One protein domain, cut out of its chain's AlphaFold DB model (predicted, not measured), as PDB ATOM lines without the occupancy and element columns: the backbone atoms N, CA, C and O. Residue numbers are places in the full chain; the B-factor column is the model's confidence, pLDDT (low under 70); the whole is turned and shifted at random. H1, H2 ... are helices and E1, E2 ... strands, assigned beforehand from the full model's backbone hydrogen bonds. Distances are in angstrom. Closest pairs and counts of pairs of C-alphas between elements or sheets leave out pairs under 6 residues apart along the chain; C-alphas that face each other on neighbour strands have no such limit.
ATOM      1  N   PRO A  57     215.705 191.640 268.085       52.78
ATOM      2  CA  PRO A  57     216.631 192.387 267.253       52.78
ATOM      3  C   PRO A  57     216.286 192.099 265.788       52.78
ATOM      4  O   PRO A  57     216.656 191.060 265.238       52.78
ATOM      5  N   SER A  58     215.536 193.004 265.157       58.38
ATOM      6  CA  SER A  58     215.697 193.240 263.729       58.38
ATOM      7  C   SER A  58     217.137 193.731 263.520       58.38
ATOM      8  O   SER A  58     217.771 194.214 264.449       58.38
ATOM      9  N   VAL A  59     217.706 193.438 262.354       65.25
ATOM     10  CA  VAL A  59     218.939 194.002 261.769       65.25
ATOM     11  C   VAL A  59     219.700 194.985 262.668       65.25
ATOM     12  O   VAL A  59     219.152 196.023 263.027       65.25
ATOM     13  N   LEU A  60     220.968 194.681 262.989       83.81
ATOM     14  CA  LEU A  60     221.841 195.471 263.878       83.81
ATOM     15  C   LEU A  60     221.499 196.971 263.863       83.81
ATOM     16  O   LEU A  60     221.682 197.614 262.843       83.81
ATOM     17  N   GLY A  61     220.995 197.519 264.972       92.88
ATOM     18  CA  GLY A  61     220.697 198.950 265.153       92.88
ATOM     19  C   GLY A  61     219.283 199.422 264.789       92.88
ATOM     20  O   GLY A  61     218.946 200.565 265.104       92.88
ATOM     21  N   TRP A  62     218.425 198.557 264.245       96.19
ATOM     22  CA  TRP A  62     216.975 198.770 264.191       96.19
ATOM     23  C   TRP A  62     216.267 197.913 265.237       96.19
ATOM     24  O   TRP A  62     216.689 196.801 265.546       96.19
ATOM     25  N   VAL A  63     215.190 198.441 265.810       95.81
ATOM     26  CA  VAL A  63     214.374 197.732 266.794       95.81
ATOM     27  C   VAL A  63     212.921 197.816 266.365       95.81
ATOM     28  O   VAL A  63     212.392 198.906 266.152       95.81
ATOM     29  N   THR A  64     212.275 196.656 266.249       95.19
ATOM     30  CA  THR A  64     210.828 196.552 266.048       95.19
ATOM     31  C   THR A  64     210.168 196.127 267.357       95.19
ATOM     32  O   THR A  64     210.442 195.053 267.900       95.19
ATOM     33  N   GLU A  65     209.305 196.990 267.878       94.94
ATOM     34  CA  GLU A  65     208.536 196.762 269.095       94.94
ATOM     35  C   GLU A  65     207.383 195.771 268.859       94.94
ATOM     36  O   GLU A  65     206.995 195.473 267.728       94.94
ATOM     37  N   ALA A  66     206.789 195.268 269.944       93.69
ATOM     38  CA  ALA A  66     205.696 194.294 269.874       93.69
ATOM     39  C   ALA A  66     204.430 194.822 269.167       93.69
ATOM     40  O   ALA A  66     203.654 194.034 268.634       93.69
ATOM     41  N   ASN A  67     204.222 196.142 269.145       91.00
ATOM     42  CA  ASN A  67     203.138 196.795 268.400       91.00
ATOM     43  C   ASN A  67     203.469 196.994 266.904       91.00
ATOM     44  O   ASN A  67     202.653 197.540 266.172       91.00
ATOM     45  N   GLY A  68     204.656 196.586 266.443       93.06
ATOM     46  CA  GLY A  68     205.128 196.780 265.071       93.06
ATOM     47  C   GLY A  68     205.809 198.126 264.811       93.06
ATOM     48  O   GLY A  68     206.346 198.323 263.720       93.06
ATOM     49  N   ALA A  69     205.845 199.041 265.789       95.50
ATOM     50  CA  ALA A  69     206.605 200.280 265.667       95.50
ATOM     51  C   ALA A  69     208.089 199.958 265.479       95.50
ATOM     52  O   ALA A  69     208.650 199.128 266.192       95.50
ATOM     53  N   THR A  70     208.731 200.615 264.519       96.69
ATOM     54  CA  THR A  70     210.158 200.436 264.243       96.69
ATOM     55  C   THR A  70     210.899 201.731 264.539       96.69
ATOM     56  O   THR A  70     210.427 202.810 264.174       96.69
ATOM     57  N   HIS A  71     212.051 201.641 265.198       97.38
ATOM     58  CA  HIS A  71     212.910 202.786 265.491       97.38
ATOM     59  C   HIS A  71     214.396 202.442 265.333       97.38
ATOM     60  O   HIS A  71     214.786 201.271 265.336       97.38
ATOM     61  N   ARG A  72     215.223 203.475 265.147       97.50
ATOM     62  CA  ARG A  72     216.667 203.346 264.925       97.50
ATOM     63  C   ARG A  72     217.437 203.532 266.229       97.50
ATOM     64  O   ARG A  72     217.748 204.653 266.622       97.50
ATOM     65  N   ALA A  73     217.787 202.428 266.878       97.50
ATOM     66  CA  ALA A  73     218.512 202.434 268.144       97.50
ATOM     67  C   ALA A  73     219.963 202.919 268.019       97.50
ATOM     68  O   ALA A  73     220.466 203.605 268.909       97.50
ATOM     69  N   SER A  74     220.642 202.592 266.918       96.69
ATOM     70  CA  SER A  74     222.032 202.996 266.683       96.69
ATOM     71  C   SER A  74     222.324 203.221 265.198       96.69
ATOM     72  O   SER A  74     221.540 202.795 264.346       96.69
ATOM     73  N   PRO A  75     223.456 203.863 264.854       95.50
ATOM     74  CA  PRO A  75     223.897 203.932 263.471       95.50
ATOM     75  C   PRO A  75     224.180 202.521 262.954       95.50
ATOM     76  O   PRO A  75     224.688 201.673 263.692       95.50
ATOM     77  N   THR A  76     223.877 202.295 261.680       94.88
ATOM     78  CA  THR A  76     223.950 200.976 261.044       94.88
ATOM     79  C   THR A  76     224.371 201.125 259.599       94.88
ATOM     80  O   THR A  76     223.919 202.051 258.923       94.88
ATOM     81  N   ALA A  77     225.207 200.198 259.132       95.62
ATOM     82  CA  ALA A  77     225.523 200.055 257.721       95.62
ATOM     83  C   ALA A  77     224.451 199.213 257.015       95.62
ATOM     84  O   ALA A  77     224.100 198.129 257.482       95.62
ATOM     85  N   CYS A  78     223.961 199.699 255.883       96.62
ATOM     86  CA  CYS A  78     222.983 199.010 255.056       96.62
ATOM     87  C   CYS A  78     223.664 198.245 253.915       96.62
ATOM     88  O   CYS A  78     224.715 198.639 253.408       96.62
ATOM     89  N   PRO A 158     214.474 211.753 254.489       96.94
ATOM     90  CA  PRO A 158     214.463 212.909 255.377       96.94
ATOM     91  C   PRO A 158     214.476 212.491 256.850       96.94
ATOM     92  O   PRO A 158     213.674 211.655 257.278       96.94
ATOM     93  N   ALA A 159     215.376 213.087 257.628       97.06
ATOM     94  CA  ALA A 159     215.639 212.681 259.000       97.06
ATOM     95  C   ALA A 159     215.639 213.879 259.958       97.06
ATOM     96  O   ALA A 159     216.365 214.857 259.782       97.06
ATOM     97  N   ARG A 160     214.819 213.798 261.009       95.94
ATOM     98  CA  ARG A 160     214.818 214.730 262.158       95.94
ATOM     99  C   ARG A 160     215.507 214.158 263.392       95.94
ATOM    100  O   ARG A 160     215.722 214.864 264.367       95.94
ATOM    101  N   CYS A 161     215.854 212.887 263.321       97.44
ATOM    102  CA  CYS A 161     216.732 212.172 264.225       97.44
ATOM    103  C   CYS A 161     217.486 211.147 263.379       97.44
ATOM    104  O   CYS A 161     216.973 210.683 262.358       97.44
ATOM    105  N   ARG A 162     218.703 210.811 263.781       97.81
ATOM    106  CA  ARG A 162     219.499 209.745 263.173       97.81
ATOM    107  C   ARG A 162     219.454 208.488 264.020       97.81
ATOM    108  O   ARG A 162     219.528 207.404 263.452       97.81
ATOM    109  N   VAL A 163     219.326 208.628 265.338       98.12
ATOM    110  CA  VAL A 163     219.234 207.529 266.305       98.12
ATOM    111  C   VAL A 163     218.376 207.905 267.514       98.12
ATOM    112  O   VAL A 163     218.105 209.076 267.763       98.12
ATOM    113  N   ASP A 164     217.988 206.913 268.310       97.94
ATOM    114  CA  ASP A 164     217.218 207.068 269.551       97.94
ATOM    115  C   ASP A 164     217.800 208.101 270.525       97.94
ATOM    116  O   ASP A 164     217.054 208.843 271.169       97.94
ATOM    117  N   ALA A 165     219.132 208.176 270.621       97.25
ATOM    118  CA  ALA A 165     219.820 209.118 271.500       97.25
ATOM    119  C   ALA A 165     219.543 210.591 271.150       97.25
ATOM    120  O   ALA A 165     219.567 211.428 272.058       97.25
ATOM    121  N   ASP A 166     219.209 210.893 269.889       96.94
ATOM    122  CA  ASP A 166     218.880 212.248 269.425       96.94
ATOM    123  C   ASP A 166     217.520 212.726 269.959       96.94
ATOM    124  O   ASP A 166     217.231 213.921 269.979       96.94
ATOM    125  N   CYS A 167     216.674 211.802 270.419       96.94
ATOM    126  CA  CYS A 167     215.341 212.107 270.916       96.94
ATOM    127  C   CYS A 167     215.363 212.305 272.434       96.94
ATOM    128  O   CYS A 167     215.770 211.425 273.192       96.94
ATOM    129  N   ALA A 168     214.919 213.470 272.910       91.94
ATOM    130  CA  ALA A 168     214.967 213.816 274.330       91.94
ATOM    131  C   ALA A 168     214.038 212.935 275.186       91.94
ATOM    132  O   ALA A 168     214.526 212.185 276.032       91.94
ATOM    133  N   ASP A 169     212.728 212.991 274.930       87.56
ATOM    134  CA  ASP A 169     211.712 212.498 275.874       87.56
ATOM    135  C   ASP A 169     211.446 210.996 275.775       87.56
ATOM    136  O   ASP A 169     211.323 210.298 276.782       87.56
ATOM    137  N   THR A 170     211.305 210.494 274.549       88.88
ATOM    138  CA  THR A 170     210.917 209.101 274.287       88.88
ATOM    139  C   THR A 170     212.103 208.200 274.010       88.88
ATOM    140  O   THR A 170     211.944 206.986 274.086       88.88
ATOM    141  N   LYS A 171     213.268 208.782 273.682       94.19
ATOM    142  CA  LYS A 171     214.451 208.048 273.215       94.19
ATOM    143  C   LYS A 171     214.116 207.104 272.054       94.19
ATOM    144  O   LYS A 171     214.608 205.987 272.011       94.19
ATOM    145  N   ARG A 172     213.226 207.531 271.150       96.81
ATOM    146  CA  ARG A 172     212.770 206.734 270.004       96.81
ATOM    147  C   ARG A 172     212.817 207.548 268.724       96.81
ATOM    148  O   ARG A 172     211.972 208.422 268.512       96.81
ATOM    149  N   CYS A 173     213.776 207.224 267.865       97.94
ATOM    150  CA  CYS A 173     213.854 207.743 266.509       97.94
ATOM    151  C   CYS A 173     213.042 206.843 265.575       97.94
ATOM    152  O   CYS A 173     213.542 205.853 265.042       97.94
ATOM    153  N   GLY A 174     211.751 207.146 265.451       97.31
ATOM    154  CA  GLY A 174     210.784 206.307 264.757       97.31
ATOM    155  C   GLY A 174     210.945 206.332 263.240       97.31
ATOM    156  O   GLY A 174     211.159 207.389 262.644       97.31
ATOM    157  N   LEU A 175     210.759 205.164 262.626       97.50
ATOM    158  CA  LEU A 175     210.656 204.969 261.187       97.50
ATOM    159  C   LEU A 175     209.228 205.222 260.704       97.50
ATOM    160  O   LEU A 175     208.280 204.594 261.171       97.50
ATOM    161  N   SER A 176     209.088 206.160 259.772       97.38
ATOM    162  CA  SER A 176     207.839 206.479 259.090       97.38
ATOM    163  C   SER A 176     207.896 205.891 257.688       97.38
ATOM    164  O   SER A 176     208.699 206.352 256.882       97.38
ATOM    165  N   VAL A 177     207.032 204.919 257.387       96.31
ATOM    166  CA  VAL A 177     206.830 204.392 256.029       96.31
ATOM    167  C   VAL A 177     205.363 204.564 255.661       96.31
ATOM    168  O   VAL A 177     204.460 204.076 256.344       96.31
ATOM    169  N   HIS A 178     205.100 205.320 254.602       95.31
ATOM    170  CA  HIS A 178     203.741 205.679 254.225       95.31
ATOM    171  C   HIS A 178     203.538 205.643 252.718       95.31
ATOM    172  O   HIS A 178     204.077 206.477 251.993       95.31
ATOM    173  N   PHE A 179     202.710 204.713 252.248       93.69
ATOM    174  CA  PHE A 179     202.272 204.709 250.863       93.69
ATOM    175  C   PHE A 179     201.127 205.702 250.679       93.69
ATOM    176  O   PHE A 179     199.994 205.476 251.106       93.69
ATOM    177  N   ASN A 180     201.414 206.817 250.013       92.62
ATOM    178  CA  ASN A 180     200.419 207.864 249.838       92.62
ATOM    179  C   ASN A 180     199.452 207.583 248.673       92.62
ATOM    180  O   ASN A 180     198.565 208.392 248.456       92.62
ATOM    181  N   GLY A 181     199.595 206.487 247.921       90.88
ATOM    182  CA  GLY A 181     198.813 206.201 246.707       90.88
ATOM    183  C   GLY A 181     199.590 206.407 245.403       90.88
ATOM    184  O   GLY A 181     199.255 205.812 244.383       90.88
ATOM    185  N   CYS A 182     200.650 207.214 245.432       90.88
ATOM    186  CA  CYS A 182     201.521 207.489 244.285       90.88
ATOM    187  C   CYS A 182     202.962 207.026 244.503       90.88
ATOM    188  O   CYS A 182     203.699 206.859 243.536       90.88
ATOM    189  N   GLY A 183     203.355 206.816 245.755       91.69
ATOM    190  CA  GLY A 183     204.651 206.277 246.123       91.69
ATOM    191  C   GLY A 183     204.775 206.125 247.632       91.69
ATOM    192  O   GLY A 183     203.935 206.623 248.395       91.69
ATOM    193  N   THR A 184     205.829 205.438 248.047       94.50
ATOM    194  CA  THR A 184     206.200 205.323 249.453       94.50
ATOM    195  C   THR A 184     206.978 206.555 249.892       94.50
ATOM    196  O   THR A 184     207.891 207.022 249.216       94.50
ATOM    197  N   GLN A 185     206.605 207.095 251.043       95.69
ATOM    198  CA  GLN A 185     207.324 208.146 251.743       95.69
ATOM    199  C   GLN A 185     208.012 207.517 252.948       95.69
ATOM    200  O   GLN A 185     207.340 206.986 253.835       95.69
ATOM    201  N   VAL A 186     209.340 207.580 252.962       97.31
ATOM    202  CA  VAL A 186     210.179 207.090 254.057       97.31
ATOM    203  C   VAL A 186     210.746 208.294 254.805       97.31
ATOM    204  O   VAL A 186     211.118 209.288 254.181       97.31
ATOM    205  N   GLY A 187     210.809 208.234 256.133       97.25
ATOM    206  CA  GLY A 187     211.402 209.294 256.949       97.25
ATOM    207  C   GLY A 187     211.694 208.866 258.382       97.25
ATOM    208  O   GLY A 187     211.175 207.853 258.854       97.25
ATOM    209  N   LEU A 188     212.511 209.660 259.075       97.88
ATOM    210  CA  LEU A 188     212.833 209.480 260.491       97.88
ATOM    211  C   LEU A 188     212.446 210.703 261.312       97.88
ATOM    212  O   LEU A 188     212.780 211.839 260.965       97.88
ATOM    213  N   ALA A 189     211.775 210.465 262.432       97.50
ATOM    214  CA  ALA A 189     211.363 211.513 263.353       97.50
ATOM    215  C   ALA A 189     211.312 211.003 264.791       97.50
ATOM    216  O   ALA A 189     210.982 209.844 265.047       97.50
ATOM    217  N   CYS A 190     211.603 211.883 265.748       97.31
ATOM    218  CA  CYS A 190     211.403 211.544 267.148       97.31
ATOM    219  C   CYS A 190     209.924 211.301 267.427       97.31
ATOM    220  O   CYS A 190     209.063 212.041 266.953       97.31
ATOM    221  N   ARG A 191     209.642 210.259 268.205       96.25
ATOM    222  CA  ARG A 191     208.309 210.015 268.758       96.25
ATOM    223  C   ARG A 191     208.066 210.919 269.956       96.25
ATOM    224  O   ARG A 191     208.999 211.214 270.708       96.25
ATOM    225  N   GLN A 192     206.817 211.281 270.189       94.69
ATOM    226  CA  GLN A 192     206.350 211.932 271.408       94.69
ATOM    227  C   GLN A 192     205.275 211.080 272.091       94.69
ATOM    228  O   GLN A 192     204.710 210.150 271.514       94.69
ATOM    229  N   ARG A 193     205.035 211.342 273.381       91.56
ATOM    230  CA  ARG A 193     204.029 210.591 274.156       91.56
ATOM    231  C   ARG A 193     202.599 210.937 273.743       91.56
ATOM    232  O   ARG A 193     201.711 210.119 273.946       91.56
ATOM    233  N   ASP A 194     202.396 212.132 273.205       93.31
ATOM    234  CA  ASP A 194     201.122 212.678 272.737       93.31
ATOM    235  C   ASP A 194     200.900 212.491 271.226       93.31
ATOM    236  O   ASP A 194     199.930 213.013 270.677       93.31
ATOM    237  N   ASP A 195     201.762 211.722 270.555       95.81
ATOM    238  CA  ASP A 195     201.534 211.283 269.180       95.81
ATOM    239  C   ASP A 195     200.202 210.529 269.057       95.81
ATOM    240  O   ASP A 195     199.864 209.685 269.892       95.81
ATOM    241  N   ALA A 196     199.463 210.772 267.971       95.88
ATOM    242  CA  ALA A 196     198.149 210.163 267.761       95.88
ATOM    243  C   ALA A 196     198.220 208.656 267.450       95.88
ATOM    244  O   ALA A 196     197.215 207.954 267.546       95.88
ATOM    245  N   CYS A 197     199.394 208.164 267.056       96.62
ATOM    246  CA  CYS A 197     199.671 206.756 266.802       96.62
ATOM    247  C   CYS A 197     201.140 206.445 267.099       96.62
ATOM    248  O   CYS A 197     202.003 207.312 266.976       96.62
ATOM    249  N   GLN A 198     201.439 205.195 267.442       94.31
ATOM    250  CA  GLN A 198     202.793 204.677 267.651       94.31
ATOM    251  C   GLN A 198     203.186 203.678 266.556       94.31
ATOM    252  O   GLN A 198     204.347 203.620 266.163       94.31
ATOM    253  N   ALA A 199     202.224 202.936 266.009       94.44
ATOM    254  CA  ALA A 199     202.421 201.981 264.925       94.44
ATOM    255  C   ALA A 199     201.262 202.018 263.922       94.44
ATOM    256  O   ALA A 199     200.169 202.494 264.225       94.44
ATOM    257  N   SER A 200     201.469 201.471 262.719       92.56
ATOM    258  CA  SER A 200     200.420 201.375 261.690       92.56
ATOM    259  C   SER A 200     199.192 200.580 262.163       92.56
ATOM    260  O   SER A 200     198.071 200.876 261.753       92.56
ATOM    261  N   SER A 201     199.359 199.638 263.099       91.94
ATOM    262  CA  SER A 201     198.245 198.907 263.720       91.94
ATOM    263  C   SER A 201     197.258 199.815 264.458       91.94
ATOM    264  O   SER A 201     196.061 199.513 264.483       91.94
ATOM    265  N   ASP A 202     197.727 200.940 265.005       93.88
ATOM    266  CA  ASP A 202     196.890 201.907 265.726       93.88
ATOM    267  C   ASP A 202     195.916 202.622 264.778       93.88
ATOM    268  O   ASP A 202     194.846 203.072 265.186       93.88
ATOM    269  N   CYS A 203     196.255 202.665 263.487       94.19
ATOM    270  CA  CYS A 203     195.504 203.378 262.461       94.19
ATOM    271  C   CYS A 203     194.401 202.547 261.801       94.19
ATOM    272  O   CYS A 203     193.551 203.092 261.099       94.19
ATOM    273  N   SER A 204     194.353 201.239 262.063       85.81
ATOM    274  CA  SER A 204     193.339 200.329 261.505       85.81
ATOM    275  C   SER A 204     191.897 200.670 261.913       85.81
ATOM    276  O   SER A 204     190.948 200.221 261.273       85.81
ATOM    277  N   LYS A 205     191.718 201.466 262.975       81.12
ATOM    278  CA  LYS A 205     190.407 201.816 263.548       81.12
ATOM    279  C   LYS A 205     190.033 203.287 263.373       81.12
ATOM    280  O   LYS A 205     188.998 203.702 263.891       81.12
ATOM    281  N   THR A 206     190.851 204.087 262.690       80.38
ATOM    282  CA  THR A 206     190.622 205.531 262.587       80.38
ATOM    283  C   THR A 206     189.441 205.829 261.652       80.38
ATOM    284  O   THR A 206     189.511 205.512 260.460       80.38
ATOM    285  N   PRO A 207     188.351 206.459 262.139       78.12
ATOM    286  CA  PRO A 207     187.217 206.814 261.293       78.12
ATOM    287  C   PRO A 207     187.640 207.724 260.134       78.12
ATOM    288  O   PRO A 207     188.380 208.685 260.324       78.12
ATOM    289  N   GLY A 208     187.145 207.436 258.930       75.00
ATOM    290  CA  GLY A 208     187.382 208.268 257.744       75.00
ATOM    291  C   GLY A 208     188.641 207.930 256.941       75.00
ATOM    292  O   GLY A 208     188.785 208.441 255.830       75.00
ATOM    293  N   VAL A 209     189.507 207.033 257.424       73.44
ATOM    294  CA  VAL A 209     190.632 206.532 256.626       73.44
ATOM    295  C   VAL A 209     190.170 205.324 255.809       73.44
ATOM    296  O   VAL A 209     189.708 204.328 256.357       73.44
ATOM    297  N   ARG A 210     190.236 205.424 254.476       66.12
ATOM    298  CA  ARG A 210     189.933 204.304 253.569       66.12
ATOM    299  C   ARG A 210     191.229 203.592 253.185       66.12
ATOM    300  O   ARG A 210     192.171 204.251 252.750       66.12
ATOM    301  N   GLY A 211     191.232 202.263 253.270       78.56
ATOM    302  CA  GLY A 211     192.372 201.420 252.900       78.56
ATOM    303  C   GLY A 211     193.387 201.233 254.029       78.56
ATOM    304  O   GLY A 211     193.068 201.426 255.200       78.56
ATOM    305  N   GLU A 212     194.600 200.829 253.660       83.56
ATOM    306  CA  GLU A 212     195.713 200.626 254.589       83.56
ATOM    307  C   GLU A 212     196.199 201.983 255.115       83.56
ATOM    308  O   GLU A 212     196.842 202.762 254.411       83.56
ATOM    309  N   ALA A 213     195.816 202.300 256.351       92.19
ATOM    310  CA  ALA A 213     196.299 203.468 257.069       92.19
ATOM    311  C   ALA A 213     197.657 203.151 257.701       92.19
ATOM    312  O   ALA A 213     197.801 202.107 258.337       92.19
ATOM    313  N   SER A 214     198.628 204.055 257.586       94.44
ATOM    314  CA  SER A 214     199.905 203.927 258.290       94.44
ATOM    315  C   SER A 214     200.127 205.080 259.258       94.44
ATOM    316  O   SER A 214     199.599 206.185 259.090       94.44
ATOM    317  N   CYS A 215     200.886 204.797 260.313       96.62
ATOM    318  CA  CYS A 215     201.286 205.811 261.271       96.62
ATOM    319  C   CYS A 215     202.513 206.531 260.726       96.62
ATOM    320  O   CYS A 215     203.589 205.936 260.644       96.62
ATOM    321  N   ARG A 216     202.357 207.798 260.337       96.25
ATOM    322  CA  ARG A 216     203.415 208.555 259.664       96.25
ATOM    323  C   ARG A 216     203.811 209.798 260.443       96.25
ATOM    324  O   ARG A 216     202.977 210.401 261.115       96.25
ATOM    325  N   ALA A 217     205.062 210.209 260.285       97.19
ATOM    326  CA  ALA A 217     205.511 211.514 260.740       97.19
ATOM    327  C   ALA A 217     204.969 212.595 259.793       97.19
ATOM    328  O   ALA A 217     205.093 212.493 258.569       97.19
ATOM    329  N   GLU A 218     204.349 213.633 260.342       94.69
ATOM    330  CA  GLU A 218     203.893 214.771 259.558       94.69
ATOM    331  C   GLU A 218     205.084 215.590 259.047       94.69
ATOM    332  O   GLU A 218     206.050 215.821 259.785       94.69
ATOM    333  N   PRO A 219     205.037 216.056 257.786       89.00
ATOM    334  CA  PRO A 219     206.059 216.952 257.282       89.00
ATOM    335  C   PRO A 219     206.023 218.257 258.079       89.00
ATOM    336  O   PRO A 219     204.969 218.871 258.254       89.00
ATOM    337  N   LEU A 220     207.193 218.699 258.534       82.06
ATOM    338  CA  LEU A 220     207.323 219.990 259.197       82.06
ATOM    339  C   LEU A 220     207.029 221.117 258.210       82.06
ATOM    340  O   LEU A 220     207.574 221.131 257.106       82.06
ATOM    341  N   ARG A 221     206.218 222.088 258.632       83.88
ATOM    342  CA  ARG A 221     206.070 223.355 257.899       83.88
ATOM    343  C   ARG A 221     207.258 224.281 258.144       83.88
ATOM    344  O   ARG A 221     207.671 224.980 257.228       83.88
ATOM    345  N   ASP A 222     207.831 224.206 259.346       84.94
ATOM    346  CA  ASP A 222     208.956 225.021 259.796       84.94
ATOM    347  C   ASP A 222     209.982 224.161 260.539       84.94
ATOM    348  O   ASP A 222     209.618 223.240 261.271       84.94
ATOM    349  N   ALA A 223     211.268 224.503 260.425       81.31
ATOM    350  CA  ALA A 223     212.357 223.771 261.083       81.31
ATOM    351  C   ALA A 223     212.274 223.765 262.625       81.31
ATOM    352  O   ALA A 223     212.891 222.918 263.262       81.31
ATOM    353  N   ALA A 224     211.522 224.698 263.222       84.38
ATOM    354  CA  ALA A 224     211.345 224.810 264.670       84.38
ATOM    355  C   ALA A 224     210.231 223.908 265.236       84.38
ATOM    356  O   ALA A 224     210.124 223.770 266.453       84.38
ATOM    357  N   GLN A 225     209.376 223.331 264.388       86.75
ATOM    358  CA  GLN A 225     208.279 222.481 264.847       86.75
ATOM    359  C   GLN A 225     208.782 221.066 265.152       86.75
ATOM    360  O   GLN A 225     209.603 220.515 264.420       86.75
ATOM    361  N   THR A 226     208.265 220.453 266.217       87.25
ATOM    362  CA  THR A 226     208.464 219.023 266.454       87.25
ATOM    363  C   THR A 226     207.542 218.222 265.534       87.25
ATOM    364  O   THR A 226     206.366 218.571 265.385       87.25
ATOM    365  N   PRO A 227     208.050 217.165 264.879       91.69
ATOM    366  CA  PRO A 227     207.217 216.329 264.029       91.69
ATOM    367  C   PRO A 227     206.180 215.619 264.896       91.69
ATOM    368  O   PRO A 227     206.518 215.062 265.937       91.69
ATOM    369  N   ARG A 228     204.922 215.650 264.457       95.25
ATOM    370  CA  ARG A 228     203.830 214.895 265.075       95.25
ATOM    371  C   ARG A 228     203.569 213.634 264.284       95.25
ATOM    372  O   ARG A 228     203.675 213.653 263.058       95.25
ATOM    373  N   TRP A 229     203.188 212.564 264.965       97.25
ATOM    374  CA  TRP A 229     202.766 211.345 264.294       97.25
ATOM    375  C   TRP A 229     201.253 211.239 264.239       97.25
ATOM    376  O   TRP A 229     200.559 211.381 265.249       97.25
ATOM    377  N   SER A 230     200.746 210.975 263.040       96.31
ATOM    378  CA  SER A 230     199.318 210.848 262.784       96.31
ATOM    379  C   SER A 230     199.017 209.709 261.820       96.31
ATOM    380  O   SER A 230     199.852 209.274 261.020       96.31
ATOM    381  N   CYS A 231     197.799 209.185 261.935       96.31
ATOM    382  CA  CYS A 231     197.300 208.170 261.027       96.31
ATOM    383  C   CYS A 231     196.953 208.797 259.683       96.31
ATOM    384  O   CYS A 231     196.122 209.703 259.602       96.31
ATOM    385  N   ALA A 232     197.554 208.274 258.622       93.62
ATOM    386  CA  ALA A 232     197.295 208.712 257.264       93.62
ATOM    387  C   ALA A 232     196.988 207.510 256.370       93.62
ATOM    388  O   ALA A 232     197.708 206.516 256.378       93.62
ATOM    389  N   GLY A 233     195.927 207.620 255.574       92.75
ATOM    390  CA  GLY A 233     195.693 206.730 254.434       92.75
ATOM    391  C   GLY A 233     196.254 207.322 253.147       92.75
ATOM    392  O   GLY A 233     196.981 208.313 253.169       92.75
ATOM    393  N   MET A 234     195.855 206.760 252.009       90.69
ATOM    394  CA  MET A 234     196.247 207.280 250.698       90.69
ATOM    395  C   MET A 234     195.778 208.733 250.514       90.69
ATOM    396  O   MET A 234     194.579 209.010 250.426       90.69
ATOM    397  N   THR A 235     196.724 209.671 250.449       88.06
ATOM    398  CA  THR A 235     196.447 211.100 250.216       88.06
ATOM    399  C   THR A 235     196.607 211.513 248.755       88.06
ATOM    400  O   THR A 235     196.045 212.516 248.326       88.06
ATOM    401  N   CYS A 236     197.381 210.760 247.983       89.06
ATOM    402  CA  CYS A 236     197.580 210.945 246.561       89.06
ATOM    403  C   CYS A 236     196.506 210.176 245.794       89.06
ATOM    404  O   CYS A 236     196.527 208.951 245.699       89.06
ATOM    405  N   ALA A 237     195.546 210.919 245.256       84.12
ATOM    406  CA  ALA A 237     194.446 210.373 244.483       84.12
ATOM    407  C   ALA A 237     194.344 211.128 243.158       84.12
ATOM    408  O   ALA A 237     193.747 212.202 243.066       84.12
ATOM    409  N   ILE A 238     194.982 210.578 242.131       81.00
ATOM    410  CA  ILE A 238     195.062 211.228 240.825       81.00
ATOM    411  C   ILE A 238     193.713 211.161 240.130       81.00
ATOM    412  O   ILE A 238     193.048 210.128 240.110       81.00
TER     413      ILE A 238
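Overview. This is residues 57 to 78 and 158 to 238 of the 262 residues of an uncharacterized protein of Myxococcales bacterium (UniProt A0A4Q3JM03). Little here is regular structure: three short strand hairpins among loops, E3-E4 between E1-E2 and E5-E6, with H1 packed on E5-E6. The 103 printed residues, under half in named elements, run E1 E2 E3 E4 H1 E5 E6, mostly strand, each two-stranded sheet antiparallel. The whole is compact, radius of gyration of the C-alphas 13.5 A, spans 37 by 32 by 26 A.

Arrangement. Start at hairpin E3, residues 173 to 179, and E4, 184 to 190: N 174 and O 189 are 2.8 A apart. In hairpin E1, 62 to 64, and E2, 70 to 72, N 63 and O 71 are 2.9 A apart. The closest C-alphas of E2 and E3, His 71 and Gly 174, are 4.2 A apart. In hairpin E5, 214 to 217, and E6, 229 to 232, N 216 and O 230 are 3.0 A apart. The closest C-alphas of E3 and E5, Ser 176 and Arg 216, are 4.9 A apart. H1, 200 to 205, has 0 of 2 O i to N i+4 pairs within hydrogen-bond range, 2 of 3 O i to N i+3.

Along the chain. From C-alpha 173 at (213.854, 207.743, 266.509), E3 runs 19.7 A; E6 ends at C-alpha 232 at (197.295, 208.712, 257.264).

Size, cuts and confidence. Residues 79 to 157 are not printed, a 16.3 A gap between C-alphas 78 and 158. Link E5 to E6 is long. Residues 57 to 59 and 210 have pLDDT under 70.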